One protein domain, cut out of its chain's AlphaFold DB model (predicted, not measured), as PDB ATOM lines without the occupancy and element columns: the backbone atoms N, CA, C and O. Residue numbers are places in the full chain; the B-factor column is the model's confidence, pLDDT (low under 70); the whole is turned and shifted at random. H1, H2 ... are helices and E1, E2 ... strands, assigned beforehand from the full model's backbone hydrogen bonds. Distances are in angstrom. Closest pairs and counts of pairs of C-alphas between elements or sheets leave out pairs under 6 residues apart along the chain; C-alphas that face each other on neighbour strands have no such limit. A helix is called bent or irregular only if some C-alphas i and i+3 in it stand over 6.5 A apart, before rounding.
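Overview. This is residues 3 to 71 and 199 to 281 of the 288 residues of an uncharacterized protein of Caldivirga sp. MG_3 (UniProt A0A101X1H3). The model has two lobes: in the larger one the bent helix H2 packs on one face of a five-stranded sheet, E6 E1 E5 E3 E10, with the short strand pair E2 and E4 next to the arm H2b; the smaller one is the three-stranded sheet E8 E7 E9. E9 runs on into E10, which joins the two sheets, while H3 lies to one side near E4, and residues 274 to 275 of the closing stretch run beside E8. There are 152 residues printed, with three named helices and ten named strands in the order E1 E2 H1 E3 E4 E5 H2 E6 E7 E8 E9 E10 H3; the three sheets are antiparallel and the class is mixed, helices and strands. The whole is compact and rounded, with a radius of gyration of the C-alphas of 14.7 A and spans of 41 by 34 by 32 A.

Arrangement. Start at E1, residues 3 to 9, an inner strand of the largest sheet. Its antiparallel neighbours are E5, residues 44 to 48, with N 4 and O 46 2.8 A apart, and the edge strand E6, residues 200 to 206, with N 5 and O 203 2.9 A apart. Beyond E5 look for E3, residues 31 to 33, antiparallel to it, with N 33 and O 45 2.9 A apart, and then the other edge strand E10, residues 243 to 245, with N 32 and O 244 2.9 A apart. H2, residues 50 to 71, was assigned as one helix by its hydrogen bonds, but it is bent: C-alphas 58 and 61 are 7.4 A apart. Its arms H2a, residues 50 to 58, and H2b, residues 61 to 71, are about perpendicular, only just, at 73 degrees; H2a is itself irregular, with C-alphas 51 and 54 7.2 A apart. Both arms are on the same face of this sheet, at heights over the sheet of 8.2 A and 8.0 A, which gives two layers, helices on one face of a sheet. H2b lies over E6 and runs slantwise to the strands, at 55 degrees to E6 on the local plane; their closest C-alphas are those of Cys 68 and Cys 200, 5.5 A apart. H1, residues 19 to 24, only grazes the sheet with its residues 19 to 22, and it only just touches H2b, with 3 pairs of C-alphas within 8 A, the closest those of Leu 21 and Ile 63 at 6.8 A. E2, residues 13 to 15, is antiparallel to E4, residues 38 to 40, with N 14 and O 39 2.8 A apart; the closest C-alphas of E2 and H2b are those of Val 15 and Thr 71, 4.9 A apart. In the three-stranded sheet, E7, residues 212 to 216, forms a hairpin with E8, residues 222 to 225, where N 214 and O 223 are 2.9 A apart, and pairs with E9, residues 239 to 241, where N 215 and O 240 are 2.9 A apart. H3, residues 254 to 267, touches no helix; its closest C-alpha pair with E4 is Glu 264 and Ile 38, 6.8 A apart. Every O i to N i+4 pair is within hydrogen-bond range in H1, H2b and H3, against 3 of 5 in H2a.

Along the chain. Find C-alpha 3 at (130.231, 146.602, 145.820); from there E1 runs 16.7 A. E6 begins at (114.990, 141.798, 147.617) and covers 19.6 A, and H3 ends at (112.445, 142.291, 126.079) after 19.9 A. H2a measures 14.0 A, H2b 15.2 A and E7 13.2 A.

Size, cuts and confidence. The C-alphas farthest apart are those of Ser 54 and Cys 235, at 42.7 A. Residues 72 to 198 are not printed, and C-alphas 71 and 199 are 7.7 A apart across the cut. Of the links printed whole, E8 to E9 is long, with 13 residues. The mean pLDDT of the printed part is 88.2, and residues 269 to 272 are under 70.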
ATOM      1  N   ALA A   3     131.340 146.798 146.734       93.50
ATOM      2  CA  ALA A   3     130.231 146.602 145.820       93.50
ATOM      3  C   ALA A   3     128.921 146.475 146.601       93.50
ATOM      4  O   ALA A   3     128.823 145.676 147.532       93.50
ATOM      5  N   LEU A   4     127.914 147.246 146.196       95.06
ATOM      6  CA  LEU A   4     126.523 147.024 146.568       95.06
ATOM      7  C   LEU A   4     125.967 145.923 145.665       95.06
ATOM      8  O   LEU A   4     125.943 146.093 144.444       95.06
ATOM      9  N   VAL A   5     125.509 144.825 146.255       92.94
ATOM     10  CA  VAL A   5     125.073 143.624 145.537       92.94
ATOM     11  C   VAL A   5     123.633 143.286 145.893       92.94
ATOM     12  O   VAL A   5     123.219 143.419 147.045       92.94
ATOM     13  N   ILE A   6     122.872 142.811 144.906       91.31
ATOM     14  CA  ILE A   6     121.597 142.133 145.169       91.31
ATOM     15  C   ILE A   6     121.920 140.732 145.654       91.31
ATOM     16  O   ILE A   6     122.212 139.846 144.859       91.31
ATOM     17  N   GLU A   7     121.893 140.525 146.962       88.94
ATOM     18  CA  GLU A   7     122.190 139.226 147.558       88.94
ATOM     19  C   GLU A   7     121.107 138.204 147.202       88.94
ATOM     20  O   GLU A   7     121.401 137.098 146.743       88.94
ATOM     21  N   HIS A   8     119.842 138.595 147.356       88.94
ATOM     22  CA  HIS A   8     118.710 137.738 147.050       88.94
ATOM     23  C   HIS A   8     117.627 138.487 146.284       88.94
ATOM     24  O   HIS A   8     117.304 139.637 146.578       88.94
ATOM     25  N   CYS A   9     117.021 137.784 145.328       89.75
ATOM     26  CA  CYS A   9     115.837 138.236 144.618       89.75
ATOM     27  C   CYS A   9     114.815 137.096 144.549       89.75
ATOM     28  O   CYS A   9     114.981 136.146 143.777       89.75
ATOM     29  N   ARG A  10     113.746 137.184 145.348       88.19
ATOM     30  CA  ARG A  10     112.797 136.074 145.568       88.19
ATOM     31  C   ARG A  10     112.055 135.643 144.299       88.19
ATOM     32  O   ARG A  10     111.663 134.487 144.162       88.19
ATOM     33  N   VAL A  11     111.904 136.560 143.345       86.38
ATOM     34  CA  VAL A  11     111.199 136.348 142.069       86.38
ATOM     35  C   VAL A  11     112.141 136.020 140.899       86.38
ATOM     36  O   VAL A  11     111.713 135.943 139.748       86.38
ATOM     37  N   GLY A  12     113.429 135.803 141.185       82.69
ATOM     38  CA  GLY A  12     114.463 135.400 140.230       82.69
ATOM     39  C   GLY A  12     115.213 136.556 139.567       82.69
ATOM     40  O   GLY A  12     116.414 136.429 139.345       82.69
ATOM     41  N   VAL A  13     114.538 137.674 139.290       87.38
ATOM     42  CA  VAL A  13     115.149 138.896 138.747       87.38
ATOM     43  C   VAL A  13     114.595 140.129 139.447       87.38
ATOM     44  O   VAL A  13     113.421 140.164 139.807       87.38
ATOM     45  N   CYS A  14     115.440 141.130 139.633       92.50
ATOM     46  CA  CYS A  14     115.117 142.377 140.308       92.50
ATOM     47  C   CYS A  14     115.195 143.531 139.308       92.50
ATOM     48  O   CYS A  14     115.851 143.416 138.275       92.50
ATOM     49  N   VAL A  15     114.529 144.644 139.591       94.75
ATOM     50  CA  VAL A  15     114.661 145.872 138.799       94.75
ATOM     51  C   VAL A  15     115.471 146.870 139.599       94.75
ATOM     52  O   VAL A  15     115.112 147.225 140.719       94.75
ATOM     53  N   ASN A  16     116.583 147.321 139.032       95.44
ATOM     54  CA  ASN A  16     117.398 148.329 139.678       95.44
ATOM     55  C   ASN A  16     116.665 149.676 139.673       95.44
ATOM     56  O   ASN A  16     116.209 150.146 138.632       95.44
ATOM     57  N   SER A  17     116.571 150.308 140.835       96.50
ATOM     58  CA  SER A  17     116.049 151.670 141.005       96.50
ATOM     59  C   SER A  17     116.820 152.418 142.104       96.50
ATOM     60  O   SER A  17     116.260 153.211 142.866       96.50
ATOM     61  N   ALA A  18     118.108 152.090 142.231       95.38
ATOM     62  CA  ALA A  18     119.003 152.591 143.263       95.38
ATOM     63  C   ALA A  18     119.773 153.852 142.866       95.38
ATOM     64  O   ALA A  18     120.136 154.626 143.747       95.38
ATOM     65  N   LEU A  19     120.088 154.052 141.583       95.00
ATOM     66  CA  LEU A  19     121.128 154.989 141.150       95.00
ATOM     67  C   LEU A  19     120.789 156.431 141.528       95.00
ATOM     68  O   LEU A  19     121.568 157.084 142.225       95.00
ATOM     69  N   ARG A  20     119.616 156.916 141.111       93.62
ATOM     70  CA  ARG A  20     119.140 158.259 141.481       93.62
ATOM     71  C   ARG A  20     119.090 158.456 142.990       93.62
ATOM     72  O   ARG A  20     119.566 159.471 143.492       93.62
ATOM     73  N   LEU A  21     118.560 157.470 143.710       94.25
ATOM     74  CA  LEU A  21     118.428 157.534 145.161       94.25
ATOM     75  C   LEU A  21     119.797 157.606 145.854       94.25
ATOM     76  O   LEU A  21     119.977 158.434 146.742       94.25
ATOM     77  N   MET A  22     120.763 156.789 145.428       94.56
ATOM     78  CA  MET A  22     122.141 156.821 145.927       94.56
ATOM     79  C   MET A  22     122.761 158.205 145.736       94.56
ATOM     80  O   MET A  22     123.253 158.794 146.698       94.56
ATOM     81  N   MET A  23     122.681 158.749 144.520       93.38
ATOM     82  CA  MET A  23     123.257 160.057 144.201       93.38
ATOM     83  C   MET A  23     122.600 161.187 145.004       93.38
ATOM     84  O   MET A  23     123.302 162.029 145.561       93.38
ATOM     85  N   ASN A  24     121.273 161.166 145.146       92.56
ATOM     86  CA  ASN A  24     120.531 162.156 145.934       92.56
ATOM     87  C   ASN A  24     120.812 162.053 147.441       92.56
ATOM     88  O   ASN A  24     120.649 163.028 148.170       92.56
ATOM     89  N   ARG A  25     121.277 160.893 147.915       92.69
ATOM     90  CA  ARG A  25     121.743 160.675 149.294       92.69
ATOM     91  C   ARG A  25     123.241 160.932 149.476       92.69
ATOM     92  O   ARG A  25     123.778 160.650 150.541       92.69
ATOM     93  N   GLY A  26     123.909 161.483 148.464       92.75
ATOM     94  CA  GLY A  26     125.316 161.868 148.526       92.75
ATOM     95  C   GLY A  26     126.305 160.730 148.283       92.75
ATOM     96  O   GLY A  26     127.507 160.972 148.357       92.75
ATOM     97  N   VAL A  27     125.836 159.521 147.955       94.44
ATOM     98  CA  VAL A  27     126.710 158.415 147.541       94.44
ATOM     99  C   VAL A  27     127.231 158.708 146.137       94.44
ATOM    100  O   VAL A  27     126.453 159.012 145.231       94.44
ATOM    101  N   LYS A  28     128.546 158.583 145.937       94.06
ATOM    102  CA  LYS A  28     129.208 158.767 144.635       94.06
ATOM    103  C   LYS A  28     129.716 157.426 144.086       94.06
ATOM    104  O   LYS A  28     130.809 157.002 144.465       94.06
ATOM    105  N   PRO A  29     128.958 156.739 143.210       93.88
ATOM    106  CA  PRO A  29     129.407 155.483 142.627       93.88
ATOM    107  C   PRO A  29     130.593 155.682 141.677       93.88
ATOM    108  O   PRO A  29     130.582 156.577 140.833       93.88
ATOM    109  N   ILE A  30     131.583 154.795 141.771       94.75
ATOM    110  CA  ILE A  30     132.666 154.636 140.788       94.75
ATOM    111  C   ILE A  30     132.110 154.003 139.515       94.75
ATOM    112  O   ILE A  30     132.506 154.346 138.404       94.75
ATOM    113  N   ALA A  31     131.199 153.052 139.685       92.75
ATOM    114  CA  ALA A  31     130.509 152.391 138.600       92.75
ATOM    115  C   ALA A  31     129.114 151.972 139.084       92.75
ATOM    116  O   ALA A  31     128.962 151.629 140.255       92.75
ATOM    117  N   ALA A  32     128.091 152.017 138.236       94.00
ATOM    118  CA  ALA A  32     126.734 151.634 138.623       94.00
ATOM    119  C   ALA A  32     125.911 151.114 137.448       94.00
ATOM    120  O   ALA A  32     126.178 151.424 136.284       94.00
ATOM    121  N   VAL A  33     124.891 150.333 137.777       92.81
ATOM    122  CA  VAL A  33     123.811 149.974 136.864       92.81
ATOM    123  C   VAL A  33     122.806 151.125 136.834       92.81
ATOM    124  O   VAL A  33     122.516 151.744 137.858       92.81
ATOM    125  N   ASP A  34     122.270 151.432 135.654       92.25
ATOM    126  CA  ASP A  34     121.227 152.453 135.529       92.25
ATOM    127  C   ASP A  34     119.903 151.996 136.157       92.25
ATOM    128  O   ASP A  34     119.600 150.800 136.202       92.25
ATOM    129  N   ASP A  35     119.070 152.950 136.566       94.94
ATOM    130  CA  ASP A  35     117.691 152.669 136.967       94.94
ATOM    131  C   ASP A  35     116.872 152.081 135.794       94.94
ATOM    132  O   ASP A  35     117.116 152.383 134.620       94.94
ATOM    133  N   GLY A  36     115.898 151.229 136.115       92.62
ATOM    134  CA  GLY A  36     115.026 150.535 135.159       92.62
ATOM    135  C   GLY A  36     115.645 149.296 134.504       92.62
ATOM    136  O   GLY A  36     114.968 148.603 133.747       92.62
ATOM    137  N   VAL A  37     116.919 148.998 134.775       91.69
ATOM    138  CA  VAL A  37     117.601 147.805 134.256       91.69
ATOM    139  C   VAL A  37     117.259 146.597 135.117       91.69
ATOM    140  O   VAL A  37     117.343 146.652 136.344       91.69
ATOM    141  N   ILE A  38     116.905 145.484 134.472       90.00
ATOM    142  CA  ILE A  38     116.735 144.213 135.178       90.00
ATOM    143  C   ILE A  38     118.105 143.683 135.591       90.00
ATOM    144  O   ILE A  38     119.037 143.703 134.795       90.00
ATOM    145  N   VAL A  39     118.215 143.182 136.807       88.38
ATOM    146  CA  VAL A  39     119.445 142.703 137.439       88.38
ATOM    147  C   VAL A  39     119.169 141.389 138.158       88.38
ATOM    148  O   VAL A  39     118.017 141.055 138.462       88.38
ATOM    149  N   THR A  40     120.210 140.607 138.409       84.31
ATOM    150  CA  THR A  40     120.080 139.265 138.998       84.31
ATOM    151  C   THR A  40     120.776 139.158 140.350       84.31
ATOM    152  O   THR A  40     121.573 140.012 140.728       84.31
ATOM    153  N   ALA A  41     120.431 138.131 141.130       83.06
ATOM    154  CA  ALA A  41     121.097 137.899 142.409       83.06
ATOM    155  C   ALA A  41     122.595 137.605 142.198       83.06
ATOM    156  O   ALA A  41     122.966 136.883 141.271       83.06
ATOM    157  N   GLY A  42     123.441 138.164 143.060       79.12
ATOM    158  CA  GLY A  42     124.899 138.158 142.946       79.12
ATOM    159  C   GLY A  42     125.472 139.290 142.086       79.12
ATOM    160  O   GLY A  42     126.690 139.421 142.005       79.12
ATOM    161  N   GLU A  43     124.630 140.119 141.461       80.75
ATOM    162  CA  GLU A  43     125.071 141.244 140.637       80.75
ATOM    163  C   GLU A  43     125.405 142.479 141.476       80.75
ATOM    164  O   GLU A  43     124.599 142.907 142.309       80.75
ATOM    165  N   ALA A  44     126.555 143.104 141.206       88.81
ATOM    166  CA  ALA A  44     126.825 144.442 141.712       88.81
ATOM    167  C   ALA A  44     125.968 145.475 140.980       88.81
ATOM    168  O   ALA A  44     126.097 145.674 139.772       88.81
ATOM    169  N   VAL A  45     125.140 146.191 141.735       92.62
ATOM    170  CA  VAL A  45     124.362 147.329 141.232       92.62
ATOM    171  C   VAL A  45     125.154 148.633 141.302       92.62
ATOM    172  O   VAL A  45     124.888 149.552 140.527       92.62
ATOM    173  N   ALA A  46     126.152 148.715 142.186       94.44
ATOM    174  CA  ALA A  46     127.091 149.827 142.248       94.44
ATOM    175  C   ALA A  46     128.412 149.438 142.913       94.44
ATOM    176  O   ALA A  46     128.454 148.571 143.779       94.44
ATOM    177  N   TYR A  47     129.472 150.146 142.543       94.56
ATOM    178  CA  TYR A  47     130.777 150.123 143.187       94.56
ATOM    179  C   TYR A  47     131.041 151.489 143.804       94.56
ATOM    180  O   TYR A  47     130.832 152.516 143.155       94.56
ATOM    181  N   VAL A  48     131.512 151.508 145.045       95.50
ATOM    182  CA  VAL A  48     131.811 152.725 145.802       95.50
ATOM    183  C   VAL A  48     133.197 152.635 146.432       95.50
ATOM    184  O   VAL A  48     133.730 151.548 146.684       95.50
ATOM    185  N   ASN A  49     133.790 153.797 146.692       94.81
ATOM    186  CA  ASN A  49     134.997 153.877 147.502       94.81
ATOM    187  C   ASN A  49     134.677 153.541 148.969       94.81
ATOM    188  O   ASN A  49     133.538 153.687 149.419       94.81
ATOM    189  N   ASP A  50     135.685 153.085 149.714       93.25
ATOM    190  CA  ASP A  50     135.497 152.626 151.098       93.25
ATOM    191  C   ASP A  50     135.080 153.771 152.042       93.25
ATOM    192  O   ASP A  50     134.337 153.552 152.997       93.25
ATOM    193  N   ASP A  51     135.471 155.009 151.734       94.25
ATOM    194  CA  ASP A  51     135.080 156.226 152.457       94.25
ATOM    195  C   ASP A  51     133.583 156.570 152.311       94.25
ATOM    196  O   ASP A  51     133.017 157.252 153.164       94.25
ATOM    197  N   GLN A  52     132.911 156.064 151.273       94.88
ATOM    198  CA  GLN A  52     131.473 156.246 151.037       94.88
ATOM    199  C   GLN A  52     130.607 155.183 151.737       94.88
ATOM    200  O   GLN A  52     129.377 155.261 151.686       94.88
ATOM    201  N   LEU A  53     131.215 154.188 152.398       93.38
ATOM    202  CA  LEU A  53     130.499 153.041 152.968       93.38
ATOM    203  C   LEU A  53     129.480 153.443 154.044       93.38
ATOM    204  O   LEU A  53     128.374 152.907 154.074       93.38
ATOM    205  N   SER A  54     129.824 154.405 154.903       94.62
ATOM    206  CA  SER A  54     128.908 154.912 155.934       94.62
ATOM    207  C   SER A  54     127.643 155.517 155.311       94.62
ATOM    208  O   SER A  54     126.527 155.140 155.667       94.62
ATOM    209  N   THR A  55     127.810 156.383 154.306       96.00
ATOM    210  CA  THR A  55     126.705 157.015 153.573       96.00
ATOM    211  C   THR A  55     125.856 155.985 152.826       96.00
ATOM    212  O   THR A  55     124.627 156.047 152.865       96.00
ATOM    213  N   LEU A  56     126.494 154.994 152.194       95.69
ATOM    214  CA  LEU A  56     125.793 153.897 151.527       95.69
ATOM    215  C   LEU A  56     124.945 153.082 152.515       95.69
ATOM    216  O   LEU A  56     123.774 152.817 152.243       95.69
ATOM    217  N   ASN A  57     125.502 152.727 153.674       94.56
ATOM    218  CA  ASN A  57     124.793 151.959 154.699       94.56
ATOM    219  C   ASN A  57     123.582 152.720 155.257       94.56
ATOM    220  O   ASN A  57     122.532 152.118 155.472       94.56
ATOM    221  N   GLN A  58     123.685 154.042 155.420       94.25
ATOM    222  CA  GLN A  58     122.554 154.888 155.823       94.25
ATOM    223  C   GLN A  58     121.434 154.919 154.769       94.25
ATOM    224  O   GLN A  58     120.259 155.016 155.119       94.25
ATOM    225  N   ALA A  59     121.773 154.817 153.482       94.81
ATOM    226  CA  ALA A  59     120.800 154.799 152.390       94.81
ATOM    227  C   ALA A  59     120.224 153.398 152.097       94.81
ATOM    228  O   ALA A  59     119.223 153.287 151.385       94.81
ATOM    229  N   MET A  60     120.820 152.332 152.642       94.00
ATOM    230  CA  MET A  60     120.560 150.938 152.262       94.00
ATOM    231  C   MET A  60     119.086 150.536 152.345       94.00
ATOM    232  O   MET A  60     118.562 149.900 151.432       94.00
ATOM    233  N   GLN A  61     118.401 150.923 153.424       94.06
ATOM    234  CA  GLN A  61     116.993 150.570 153.627       94.06
ATOM    235  C   GLN A  61     116.094 151.180 152.547       94.06
ATOM    236  O   GLN A  61     115.234 150.496 151.996       94.06
ATOM    237  N   LEU A  62     116.340 152.439 152.182       95.81
ATOM    238  CA  LEU A  62     115.584 153.129 151.140       95.81
ATOM    239  C   LEU A  62     115.909 152.575 149.750       95.81
ATOM    240  O   LEU A  62     115.019 152.445 148.912       95.81
ATOM    241  N   ILE A  63     117.172 152.214 149.508       96.38
ATOM    242  CA  ILE A  63     117.588 151.563 148.260       96.38
ATOM    243  C   ILE A  63     116.890 150.211 148.115       96.38
ATOM    244  O   ILE A  63     116.323 149.929 147.058       96.38
ATOM    245  N   SER A  64     116.860 149.419 149.188       95.69
ATOM    246  CA  SER A  64     116.142 148.146 149.219       95.69
ATOM    247  C   SER A  64     114.648 148.339 148.964       95.69
ATOM    248  O   SER A  64     114.089 147.661 148.105       95.69
ATOM    249  N   LEU A  65     114.011 149.316 149.622       96.62
ATOM    250  CA  LEU A  65     112.599 149.640 149.408       96.62
ATOM    251  C   LEU A  65     112.311 150.006 147.944       96.62
ATOM    252  O   LEU A  65     111.357 149.490 147.362       96.62
ATOM    253  N   SER A  66     113.153 150.849 147.341       97.44
ATOM    254  CA  SER A  66     113.033 151.239 145.934       97.44
ATOM    255  C   SER A  66     113.107 150.017 145.010       97.44
ATOM    256  O   SER A  66     112.196 149.799 144.208       97.44
ATOM    257  N   ILE A  67     114.147 149.185 145.147       97.44
ATOM    258  CA  ILE A  67     114.336 147.981 144.316       97.44
ATOM    259  C   ILE A  67     113.190 146.985 144.528       97.44
ATOM    260  O   ILE A  67     112.675 146.416 143.566       97.44
ATOM    261  N   CYS A  68     112.747 146.782 145.770       97.00
ATOM    262  CA  CYS A  68     111.627 145.899 146.084       97.00
ATOM    263  C   CYS A  68     110.334 146.349 145.395       97.00
ATOM    264  O   CYS A  68     109.642 145.529 144.787       97.00
ATOM    265  N   ALA A  69     110.019 147.645 145.453       97.56
ATOM    266  CA  ALA A  69     108.819 148.205 144.839       97.56
ATOM    267  C   ALA A  69     108.837 148.064 143.308       97.56
ATOM    268  O   ALA A  69     107.884 147.547 142.718       97.56
ATOM    269  N   SER A  70     109.934 148.468 142.657       97.56
ATOM    270  CA  SER A  70     110.082 148.345 141.199       97.56
ATOM    271  C   SER A  70     110.043 146.884 140.743       97.56
ATOM    272  O   SER A  70     109.375 146.559 139.757       97.56
ATOM    273  N   THR A  71     110.654 145.979 141.511       96.69
ATOM    274  CA  THR A  71     110.633 144.529 141.266       96.69
ATOM    275  C   THR A  71     109.231 143.935 141.398       96.69
ATOM    276  O   THR A  71     108.828 143.124 140.559       96.69
ATOM    277  N   LEU A 199     111.107 141.264 149.145       90.94
ATOM    278  CA  LEU A 199     111.375 140.608 147.860       90.94
ATOM    279  C   LEU A 199     112.857 140.583 147.499       90.94
ATOM    280  O   LEU A 199     113.290 139.685 146.769       90.94
ATOM    281  N   CYS A 200     113.603 141.575 147.974       90.56
ATOM    282  CA  CYS A 200     114.990 141.798 147.617       90.56
ATOM    283  C   CYS A 200     115.804 142.043 148.889       90.56
ATOM    284  O   CYS A 200     115.375 142.797 149.763       90.56
ATOM    285  N   THR A 201     116.984 141.435 148.979       91.81
ATOM    286  CA  THR A 201     117.976 141.779 150.005       91.81
ATOM    287  C   THR A 201     119.232 142.310 149.340       91.81
ATOM    288  O   THR A 201     119.629 141.861 148.261       91.81
ATOM    289  N   LEU A 202     119.831 143.310 149.979       93.88
ATOM    290  CA  LEU A 202     121.057 143.946 149.527       93.88
ATOM    291  C   LEU A 202     122.160 143.659 150.531       93.88
ATOM    292  O   LEU A 202     121.925 143.690 151.739       93.88
ATOM    293  N   SER A 203     123.364 143.449 150.023       94.12
ATOM    294  CA  SER A 203     124.561 143.321 150.840       94.12
ATOM    295  C   SER A 203     125.683 144.180 150.276       94.12
ATOM    296  O   SER A 203     125.664 144.596 149.114       94.12
ATOM    297  N   VAL A 204     126.659 144.477 151.129       94.25
ATOM    298  CA  VAL A 204     127.900 145.120 150.715       94.25
ATOM    299  C   VAL A 204     129.020 144.100 150.826       94.25
ATOM    300  O   VAL A 204     129.226 143.519 151.889       94.25
ATOM    301  N   THR A 205     129.747 143.902 149.733       92.62
ATOM    302  CA  THR A 205     130.873 142.966 149.658       92.62
ATOM    303  C   THR A 205     132.111 143.647 149.080       92.62
ATOM    304  O   THR A 205     132.046 144.774 148.580       92.62
ATOM    305  N   ASP A 206     133.257 142.982 149.167       90.94
ATOM    306  CA  ASP A 206     134.470 143.409 148.476       90.94
ATOM    307  C   ASP A 206     134.310 143.250 146.962       90.94
ATOM    308  O   ASP A 206     133.774 142.250 146.484       90.94
ATOM    309  N   ALA A 207     134.776 144.244 146.198       85.56
ATOM    310  CA  ALA A 207     134.616 144.261 144.743       85.56
ATOM    311  C   ALA A 207     135.196 143.002 144.066       85.56
ATOM    312  O   ALA A 207     134.597 142.478 143.130       85.56
ATOM    313  N   ASP A 208     136.303 142.475 144.596       82.38
ATOM    314  CA  ASP A 208     136.983 141.280 144.079       82.38
ATOM    315  C   ASP A 208     136.172 139.985 144.267       82.38
ATOM    316  O   ASP A 208     136.435 138.983 143.603       82.38
ATOM    317  N   ALA A 209     135.171 139.996 145.154       80.88
ATOM    318  CA  ALA A 209     134.286 138.860 145.399       80.88
ATOM    319  C   ALA A 209     133.075 138.821 144.448       80.88
ATOM    320  O   ALA A 209     132.311 137.853 144.466       80.88
ATOM    321  N   VAL A 210     132.869 139.856 143.623       81.19
ATOM    322  CA  VAL A 210     131.717 139.950 142.717       81.19
ATOM    323  C   VAL A 210     132.025 139.279 141.381       81.19
ATOM    324  O   VAL A 210     133.010 139.587 140.713       81.19
ATOM    325  N   MET A 211     131.134 138.391 140.937       76.31
ATOM    326  CA  MET A 211     131.206 137.833 139.587       76.31
ATOM    327  C   MET A 211     130.663 138.814 138.543       76.31
ATOM    328  O   MET A 211     129.646 139.474 138.751       76.31
ATOM    329  N   GLY A 212     131.315 138.874 137.381       76.06
ATOM    330  CA  GLY A 212     130.843 139.679 136.260       76.06
ATOM    331  C   GLY A 212     129.570 139.088 135.656       76.06
ATOM    332  O   GLY A 212     129.500 137.882 135.395       76.06
ATOM    333  N   ILE A 213     128.576 139.942 135.402       80.56
ATOM    334  CA  ILE A 213     127.337 139.569 134.712       80.56
ATOM    335  C   ILE A 213     127.251 140.295 133.371       80.56
ATOM    336  O   ILE A 213     127.400 141.514 133.272       80.56
ATOM    337  N   PHE A 214     126.998 139.514 132.324       85.00
ATOM    338  CA  PHE A 214     126.942 139.972 130.944       85.00
ATOM    339  C   PHE A 214     125.572 139.674 130.346       85.00
ATOM    340  O   PHE A 214     125.185 138.510 130.221       85.00
ATOM    341  N   ARG A 215     124.867 140.710 129.883       87.44
ATOM    342  CA  ARG A 215     123.579 140.551 129.198       87.44
ATOM    343  C   ARG A 215     123.763 140.481 127.693       87.44
ATOM    344  O   ARG A 215     124.385 141.351 127.076       87.44
ATOM    345  N   CYS A 216     123.162 139.480 127.054       88.62
ATOM    346  CA  CYS A 216     123.067 139.471 125.597       88.62
ATOM    347  C   CYS A 216     121.915 140.350 125.121       88.62
ATOM    348  O   CYS A 216     120.756 140.028 125.359       88.62
ATOM    349  N   ARG A 217     122.207 141.384 124.324       84.75
ATOM    350  CA  ARG A 217     121.168 142.286 123.784       84.75
ATOM    351  C   ARG A 217     120.209 141.642 122.782       84.75
ATOM    352  O   ARG A 217     119.165 142.211 122.490       84.75
ATOM    353  N   ARG A 218     120.573 140.487 122.216       86.44
ATOM    354  CA  ARG A 218     119.750 139.791 121.216       86.44
ATOM    355  C   ARG A 218     118.811 138.771 121.849       86.44
ATOM    356  O   ARG A 218     117.651 138.712 121.470       86.44
ATOM    357  N   CYS A 219     119.306 137.952 122.777       86.62
ATOM    358  CA  CYS A 219     118.496 136.904 123.400       86.62
ATOM    359  C   CYS A 219     118.071 137.200 124.841       86.62
ATOM    360  O   CYS A 219     117.321 136.393 125.383       86.62
ATOM    361  N   TRP A 220     118.528 138.311 125.435       83.75
ATOM    362  CA  TRP A 220     118.182 138.739 126.797       83.75
ATOM    363  C   TRP A 220     118.442 137.655 127.844       83.75
ATOM    364  O   TRP A 220     117.629 137.382 128.717       83.75
ATOM    365  N   ILE A 221     119.589 136.994 127.686       84.12
ATOM    366  CA  ILE A 221     120.097 135.999 128.625       84.12
ATOM    367  C   ILE A 221     121.303 136.607 129.307       84.12
ATOM    368  O   ILE A 221     122.192 137.136 128.625       84.12
ATOM    369  N   ASP A 222     121.307 136.478 130.624       84.94
ATOM    370  CA  ASP A 222     122.409 136.886 131.469       84.94
ATOM    371  C   ASP A 222     123.366 135.715 131.657       84.94
ATOM    372  O   ASP A 222     122.959 134.571 131.884       84.94
ATOM    373  N   TYR A 223     124.649 136.016 131.517       84.31
ATOM    374  CA  TYR A 223     125.745 135.079 131.676       84.31
ATOM    375  C   TYR A 223     126.631 135.532 132.823       84.31
ATOM    376  O   TYR A 223     126.998 136.705 132.882       84.31
ATOM    377  N   VAL A 224     126.994 134.599 133.698       83.44
ATOM    378  CA  VAL A 224     127.798 134.873 134.893       83.44
ATOM    379  C   VAL A 224     129.154 134.195 134.771       83.44
ATOM    380  O   VAL A 224     129.231 133.023 134.389       83.44
ATOM    381  N   GLY A 225     130.218 134.908 135.127       78.44
ATOM    382  CA  GLY A 225     131.532 134.316 135.360       78.44
ATOM    383  C   GLY A 225     132.631 135.357 135.547       78.44
ATOM    384  O   GLY A 225     132.362 136.524 135.829       78.44
ATOM    385  N   THR A 226     133.884 134.927 135.425       70.44
ATOM    386  CA  THR A 226     135.055 135.756 135.738       70.44
ATOM    387  C   THR A 226     135.819 136.130 134.467       70.44
ATOM    388  O   THR A 226     136.289 135.246 133.749       70.44
ATOM    389  N   GLY A 227     136.004 137.426 134.210       71.88
ATOM    390  CA  GLY A 227     136.720 137.947 133.037       71.88
ATOM    391  C   GLY A 227     135.790 138.523 131.968       71.88
ATOM    392  O   GLY A 227     134.585 138.602 132.164       71.88
ATOM    393  N   GLN A 228     136.340 138.947 130.826       74.94
ATOM    394  CA  GLN A 228     135.554 139.604 129.775       74.94
ATOM    395  C   GLN A 228     134.944 138.602 128.791       74.94
ATOM    396  O   GLN A 228     135.641 137.740 128.247       74.94
ATOM    397  N   LEU A 229     133.654 138.777 128.494       76.88
ATOM    398  CA  LEU A 229     132.946 138.019 127.467       76.88
ATOM    399  C   LEU A 229     132.262 138.967 126.473       76.88
ATOM    400  O   LEU A 229     131.387 139.749 126.835       76.88
ATOM    401  N   LYS A 230     132.656 138.901 125.194       82.38
ATOM    402  CA  LYS A 230     132.172 139.834 124.152       82.38
ATOM    403  C   LYS A 230     131.007 139.290 123.319       82.38
ATOM    404  O   LYS A 230     130.183 140.071 122.839       82.38
ATOM    405  N   THR A 231     130.915 137.968 123.166       88.31
ATOM    406  CA  THR A 231     130.002 137.324 122.209       88.31
ATOM    407  C   THR A 231     129.127 136.280 122.886       88.31
ATOM    408  O   THR A 231     129.621 135.382 123.559       88.31
ATOM    409  N   CYS A 232     127.818 136.374 122.664       88.62
ATOM    410  CA  CYS A 232     126.826 135.471 123.222       88.62
ATOM    411  C   CYS A 232     126.998 134.053 122.658       88.62
ATOM    412  O   CYS A 232     126.889 133.865 121.441       88.62
ATOM    413  N   PRO A 233     127.174 133.040 123.512       86.25
ATOM    414  CA  PRO A 233     127.343 131.660 123.069       86.25
ATOM    415  C   PRO A 233     126.118 131.086 122.350       86.25
ATOM    416  O   PRO A 233     126.258 130.273 121.442       86.25
ATOM    417  N   ARG A 234     124.911 131.538 122.717       88.25
ATOM    418  CA  ARG A 234     123.652 131.019 122.161       88.25
ATOM    419  C   ARG A 234     123.303 131.603 120.795       88.25
ATOM    420  O   ARG A 234     122.823 130.884 119.930       88.25
ATOM    421  N   CYS A 235     123.463 132.914 120.614       90.62
ATOM    422  CA  CYS A 235     122.960 133.613 119.419       90.62
ATOM    423  C   CYS A 235     124.008 134.470 118.699       90.62
ATOM    424  O   CYS A 235     123.653 135.236 117.799       90.62
ATOM    425  N   ARG A 236     125.276 134.390 119.131       89.88
ATOM    426  CA  ARG A 236     126.419 135.170 118.624       89.88
ATOM    427  C   ARG A 236     126.246 136.695 118.695       89.88
ATOM    428  O   ARG A 236     127.068 137.430 118.166       89.88
ATOM    429  N   GLY A 237     125.199 137.182 119.363       89.50
ATOM    430  CA  GLY A 237     124.977 138.607 119.595       89.50
ATOM    431  C   GLY A 237     126.000 139.208 120.557       89.50
ATOM    432  O   GLY A 237     126.680 138.490 121.289       89.50
ATOM    433  N   ARG A 238     126.077 140.538 120.599       89.19
ATOM    434  CA  ARG A 238     126.954 141.256 121.528       89.19
ATOM    435  C   ARG A 238     126.506 141.054 122.978       89.19
ATOM    436  O   ARG A 238     125.317 141.188 123.291       89.19
ATOM    437  N   LEU A 239     127.472 140.766 123.839       87.44
ATOM    438  CA  LEU A 239     127.324 140.827 125.286       87.44
ATOM    439  C   LEU A 239     127.757 142.199 125.791       87.44
ATOM    440  O   LEU A 239     128.688 142.808 125.256       87.44
ATOM    441  N   VAL A 240     127.036 142.701 126.786       86.44
ATOM    442  CA  VAL A 240     127.332 143.975 127.433       86.44
ATOM    443  C   VAL A 240     127.351 143.790 128.939       86.44
ATOM    444  O   VAL A 240     126.505 143.088 129.488       86.44
ATOM    445  N   GLU A 241     128.314 144.434 129.586       84.44
ATOM    446  CA  GLU A 241     128.266 144.664 131.027       84.44
ATOM    447  C   GLU A 241     127.144 145.663 131.322       84.44
ATOM    448  O   GLU A 241     126.927 146.619 130.566       84.44
ATOM    449  N   LEU A 242     126.401 145.407 132.396       85.75
ATOM    450  CA  LEU A 242     125.310 146.278 132.836       85.75
ATOM    451  C   LEU A 242     125.826 147.467 133.655       85.75
ATOM    452  O   LEU A 242     125.236 148.548 133.616       85.75
ATOM    453  N   VAL A 243     126.964 147.285 134.327       88.19
ATOM    454  CA  VAL A 243     127.634 148.309 135.126       88.19
ATOM    455  C   VAL A 243     128.378 149.289 134.213       88.19
ATOM    456  O   VAL A 243     129.111 148.898 133.305       88.19
ATOM    457  N   LYS A 244     128.208 150.588 134.463       85.06
ATOM    458  CA  LYS A 244     128.873 151.678 133.740       85.06
ATOM    459  C   LYS A 244     129.784 152.469 134.666       85.06
ATOM    460  O   LYS A 244     129.385 152.776 135.780       85.06
ATOM    461  N   MET A 245     130.959 152.856 134.173       87.62
ATOM    462  CA  MET A 245     131.920 153.704 134.893       87.62
ATOM    463  C   MET A 245     131.396 155.128 135.113       87.62
ATOM    464  O   MET A 245     130.630 155.628 134.287       87.62
ATOM    465  N   ALA A 246     131.877 155.791 136.169       85.81
ATOM    466  CA  ALA A 246     131.449 157.105 136.660       85.81
ATOM    467  C   ALA A 246     131.327 158.175 135.572       85.81
ATOM    468  O   ALA A 246     130.337 158.898 135.528       85.81
ATOM    469  N   GLU A 247     132.266 158.220 134.627       84.69
ATOM    470  CA  GLU A 247     132.262 159.162 133.495       84.69
ATOM    471  C   GLU A 247     130.997 159.072 132.620       84.69
ATOM    472  O   GLU A 247     130.628 160.021 131.923       84.69
ATOM    473  N   ARG A 248     130.329 157.915 132.642       81.31
ATOM    474  CA  ARG A 248     129.123 157.598 131.866       81.31
ATOM    475  C   ARG A 248     127.865 157.513 132.728       81.31
ATOM    476  O   ARG A 248     126.788 157.299 132.170       81.31
ATOM    477  N   ILE A 249     127.988 157.653 134.048       82.56
ATOM    478  CA  ILE A 249     126.852 157.652 134.969       82.56
ATOM    479  C   ILE A 249     126.205 159.029 134.912       82.56
ATOM    480  O   ILE A 249     126.792 160.031 135.314       82.56
ATOM    481  N   ARG A 250     124.972 159.081 134.413       79.31
ATOM    482  CA  ARG A 250     124.114 160.261 134.513       79.31
ATOM    483  C   ARG A 250     122.692 159.789 134.783       79.31
ATOM    484  O   ARG A 250     122.200 158.967 134.006       79.31
ATOM    485  N   PRO A 251     122.027 160.285 135.841       82.06
ATOM    486  CA  PRO A 251     120.602 160.063 136.014       82.06
ATOM    487  C   PRO A 251     119.857 160.443 134.736       82.06
ATOM    488  O   PRO A 251     120.020 161.544 134.212       82.06
ATOM    489  N   MET A 252     119.070 159.509 134.209       88.81
ATOM    490  CA  MET A 252     118.174 159.788 133.086       88.81
ATOM    491  C   MET A 252     117.114 160.809 133.517       88.81
ATOM    492  O   MET A 252     116.861 160.940 134.712       88.81
ATOM    493  N   SER A 253     116.467 161.503 132.578       91.81
ATOM    494  CA  SER A 253     115.188 162.172 132.862       91.81
ATOM    495  C   SER A 253     114.089 161.128 133.091       91.81
ATOM    496  O   SER A 253     114.268 159.959 132.745       91.81
ATOM    497  N   ASP A 254     112.961 161.521 133.682       91.94
ATOM    498  CA  ASP A 254     111.852 160.593 133.948       91.94
ATOM    499  C   ASP A 254     111.293 159.965 132.664       91.94
ATOM    500  O   ASP A 254     111.064 158.758 132.632       91.94
ATOM    501  N   ASP A 255     111.195 160.733 131.576       92.88
ATOM    502  CA  ASP A 255     110.799 160.227 130.254       92.88
ATOM    503  C   ASP A 255     111.764 159.166 129.718       92.88
ATOM    504  O   ASP A 255     111.358 158.105 129.238       92.88
ATOM    505  N   ALA A 256     113.068 159.438 129.816       92.69
ATOM    506  CA  ALA A 256     114.095 158.518 129.348       92.69
ATOM    507  C   ALA A 256     114.137 157.244 130.204       92.69
ATOM    508  O   ALA A 256     114.298 156.143 129.668       92.69
ATOM    509  N   LEU A 257     113.941 157.376 131.521       93.75
ATOM    510  CA  LEU A 257     113.806 156.240 132.428       93.75
ATOM    511  C   LEU A 257     112.565 155.408 132.083       93.75
ATOM    512  O   LEU A 257     112.665 154.181 132.021       93.75
ATOM    513  N   LEU A 258     111.423 156.043 131.809       92.81
ATOM    514  CA  LEU A 258     110.189 155.358 131.426       92.81
ATOM    515  C   LEU A 258     110.376 154.556 130.137       92.81
ATOM    516  O   LEU A 258     110.110 153.352 130.118       92.81
ATOM    517  N   ALA A 259     110.882 155.199 129.081       91.56
ATOM    518  CA  ALA A 259     111.118 154.559 127.788       91.56
ATOM    519  C   ALA A 259     112.075 153.365 127.917       91.56
ATOM    520  O   ALA A 259     111.825 152.286 127.371       91.56
ATOM    521  N   ARG A 260     113.149 153.527 128.697       90.75
ATOM    522  CA  ARG A 260     114.098 152.445 128.957       90.75
ATOM    523  C   ARG A 260     113.460 151.289 129.715       90.75
ATOM    524  O   ARG A 260     113.602 150.147 129.288       90.75
ATOM    525  N   SER A 261     112.770 151.581 130.813       92.56
ATOM    526  CA  SER A 261     112.156 150.565 131.673       92.56
ATOM    527  C   SER A 261     111.126 149.752 130.892       92.56
ATOM    528  O   SER A 261     111.093 148.529 130.978       92.56
ATOM    529  N   GLN A 262     110.331 150.404 130.040       90.94
ATOM    530  CA  GLN A 262     109.412 149.714 129.136       90.94
ATOM    531  C   GLN A 262     110.143 148.797 128.144       90.94
ATOM    532  O   GLN A 262     109.714 147.659 127.954       90.94
ATOM    533  N   GLY A 263     111.252 149.254 127.553       89.19
ATOM    534  CA  GLY A 263     112.073 148.445 126.648       89.19
ATOM    535  C   GLY A 263     112.707 147.222 127.323       89.19
ATOM    536  O   GLY A 263     112.656 146.119 126.769       89.19
ATOM    537  N   GLU A 264     113.255 147.395 128.530       88.81
ATOM    538  CA  GLU A 264     113.820 146.315 129.353       88.81
ATOM    539  C   GLU A 264     112.742 145.287 129.725       88.81
ATOM    540  O   GLU A 264     112.929 144.090 129.501       88.81
ATOM    541  N   LEU A 265     111.583 145.738 130.215       89.81
ATOM    542  CA  LEU A 265     110.478 144.862 130.621       89.81
ATOM    543  C   LEU A 265     109.844 144.120 129.434       89.81
ATOM    544  O   LEU A 265     109.474 142.960 129.572       89.81
ATOM    545  N   ALA A 266     109.735 144.745 128.260       86.69
ATOM    546  CA  ALA A 266     109.194 144.084 127.071       86.69
ATOM    547  C   ALA A 266     110.127 142.991 126.521       86.69
ATOM    548  O   ALA A 266     109.665 141.996 125.958       86.69
ATOM    549  N   SER A 267     111.439 143.178 126.670       82.62
ATOM    550  CA  SER A 267     112.445 142.291 126.079       82.62
ATOM    551  C   SER A 267     112.902 141.180 127.024       82.62
ATOM    552  O   SER A 267     113.405 140.142 126.579       82.62
ATOM    553  N   SER A 268     112.734 141.389 128.327       78.69
ATOM    554  CA  SER A 268     113.217 140.472 129.346       78.69
ATOM    555  C   SER A 268     112.351 139.232 129.473       78.69
ATOM    556  O   SER A 268     111.121 139.267 129.436       78.69
ATOM    557  N   LYS A 269     113.021 138.100 129.676       69.31
ATOM    558  CA  LYS A 269     112.385 136.843 130.052       69.31
ATOM    559  C   LYS A 269     112.826 136.513 131.473       69.31
ATOM    560  O   LYS A 269     114.015 136.648 131.755       69.31
ATOM    561  N   PRO A 270     111.928 136.041 132.353       63.09
ATOM    562  CA  PRO A 270     112.313 135.552 133.671       63.09
ATOM    563  C   PRO A 270     113.081 134.231 133.503       63.09
ATOM    564  O   PRO A 270     112.509 133.142 133.557       63.09
ATOM    565  N   ILE A 271     114.374 134.330 133.199       64.75
ATOM    566  CA  ILE A 271     115.298 133.212 133.007       64.75
ATOM    567  C   ILE A 271     116.398 133.374 134.049       64.75
ATOM    568  O   ILE A 271     116.933 134.465 134.224       64.75
ATOM    569  N   ARG A 272     116.738 132.284 134.745       69.56
ATOM    570  CA  ARG A 272     117.884 132.285 135.658       69.56
ATOM    571  C   ARG A 272     119.174 132.545 134.868       69.56
ATOM    572  O   ARG A 272     119.315 131.973 133.783       69.56
ATOM    573  N   PRO A 273     120.116 133.336 135.401       74.56
ATOM    574  CA  PRO A 273     121.411 133.521 134.762       74.56
ATOM    575  C   PRO A 273     122.105 132.188 134.481       74.56
ATOM    576  O   PRO A 273     121.991 131.235 135.257       74.56
ATOM    577  N   ILE A 274     122.834 132.121 133.370       81.94
ATOM    578  CA  ILE A 274     123.614 130.944 132.987       81.94
ATOM    579  C   ILE A 274     125.052 131.140 133.463       81.94
ATOM    580  O   ILE A 274     125.754 132.032 132.989       81.94
ATOM    581  N   ILE A 275     125.504 130.278 134.374       82.06
ATOM    582  CA  ILE A 275     126.902 130.251 134.814       82.06
ATOM    583  C   ILE A 275     127.752 129.641 133.699       82.06
ATOM    584  O   ILE A 275     127.449 128.555 133.200       82.06
ATOM    585  N   LEU A 276     128.806 130.348 133.295       81.12
ATOM    586  CA  LEU A 276     129.716 129.908 132.243       81.12
ATOM    587  C   LEU A 276     131.021 129.344 132.816       81.12
ATOM    588  O   LEU A 276     131.511 129.836 133.833       81.12
ATOM    589  N   PRO A 277     131.631 128.347 132.151       78.31
ATOM    590  CA  PRO A 277     132.934 127.837 132.553       78.31
ATOM    591  C   PRO A 277     134.035 128.876 132.298       78.31
ATOM    592  O   PRO A 277     133.988 129.628 131.323       78.31
ATOM    593  N   LEU A 278     135.084 128.859 133.129       73.12
ATOM    594  CA  LEU A 278     136.234 129.776 133.034       73.12
ATOM    595  C   LEU A 278     136.895 129.792 131.647       73.12
ATOM    596  O   LEU A 278     137.408 130.820 131.217       73.12
ATOM    597  N   SER A 279     136.860 128.665 130.931       76.25
ATOM    598  CA  SER A 279     137.432 128.521 129.587       76.25
ATOM    599  C   SER A 279     136.774 129.408 128.527       76.25
ATOM    600  O   SER A 279     137.340 129.584 127.451       76.25
ATOM    601  N   TRP A 280     135.587 129.955 128.799       75.56
ATOM    602  CA  TRP A 280     134.863 130.811 127.859       75.56
ATOM    603  C   TRP A 280     135.257 132.280 127.969       75.56
ATOM    604  O   TRP A 280     134.934 133.067 127.080       75.56
ATOM    605  N   PHE A 281     135.971 132.649 129.028       73.44
ATOM    606  CA  PHE A 281     136.425 134.009 129.244       73.44
ATOM    607  C   PHE A 281     137.821 134.194 128.668       73.44
ATOM    608  O   PHE A 281     138.706 133.345 128.807       73.44
TER     609      PHE A 281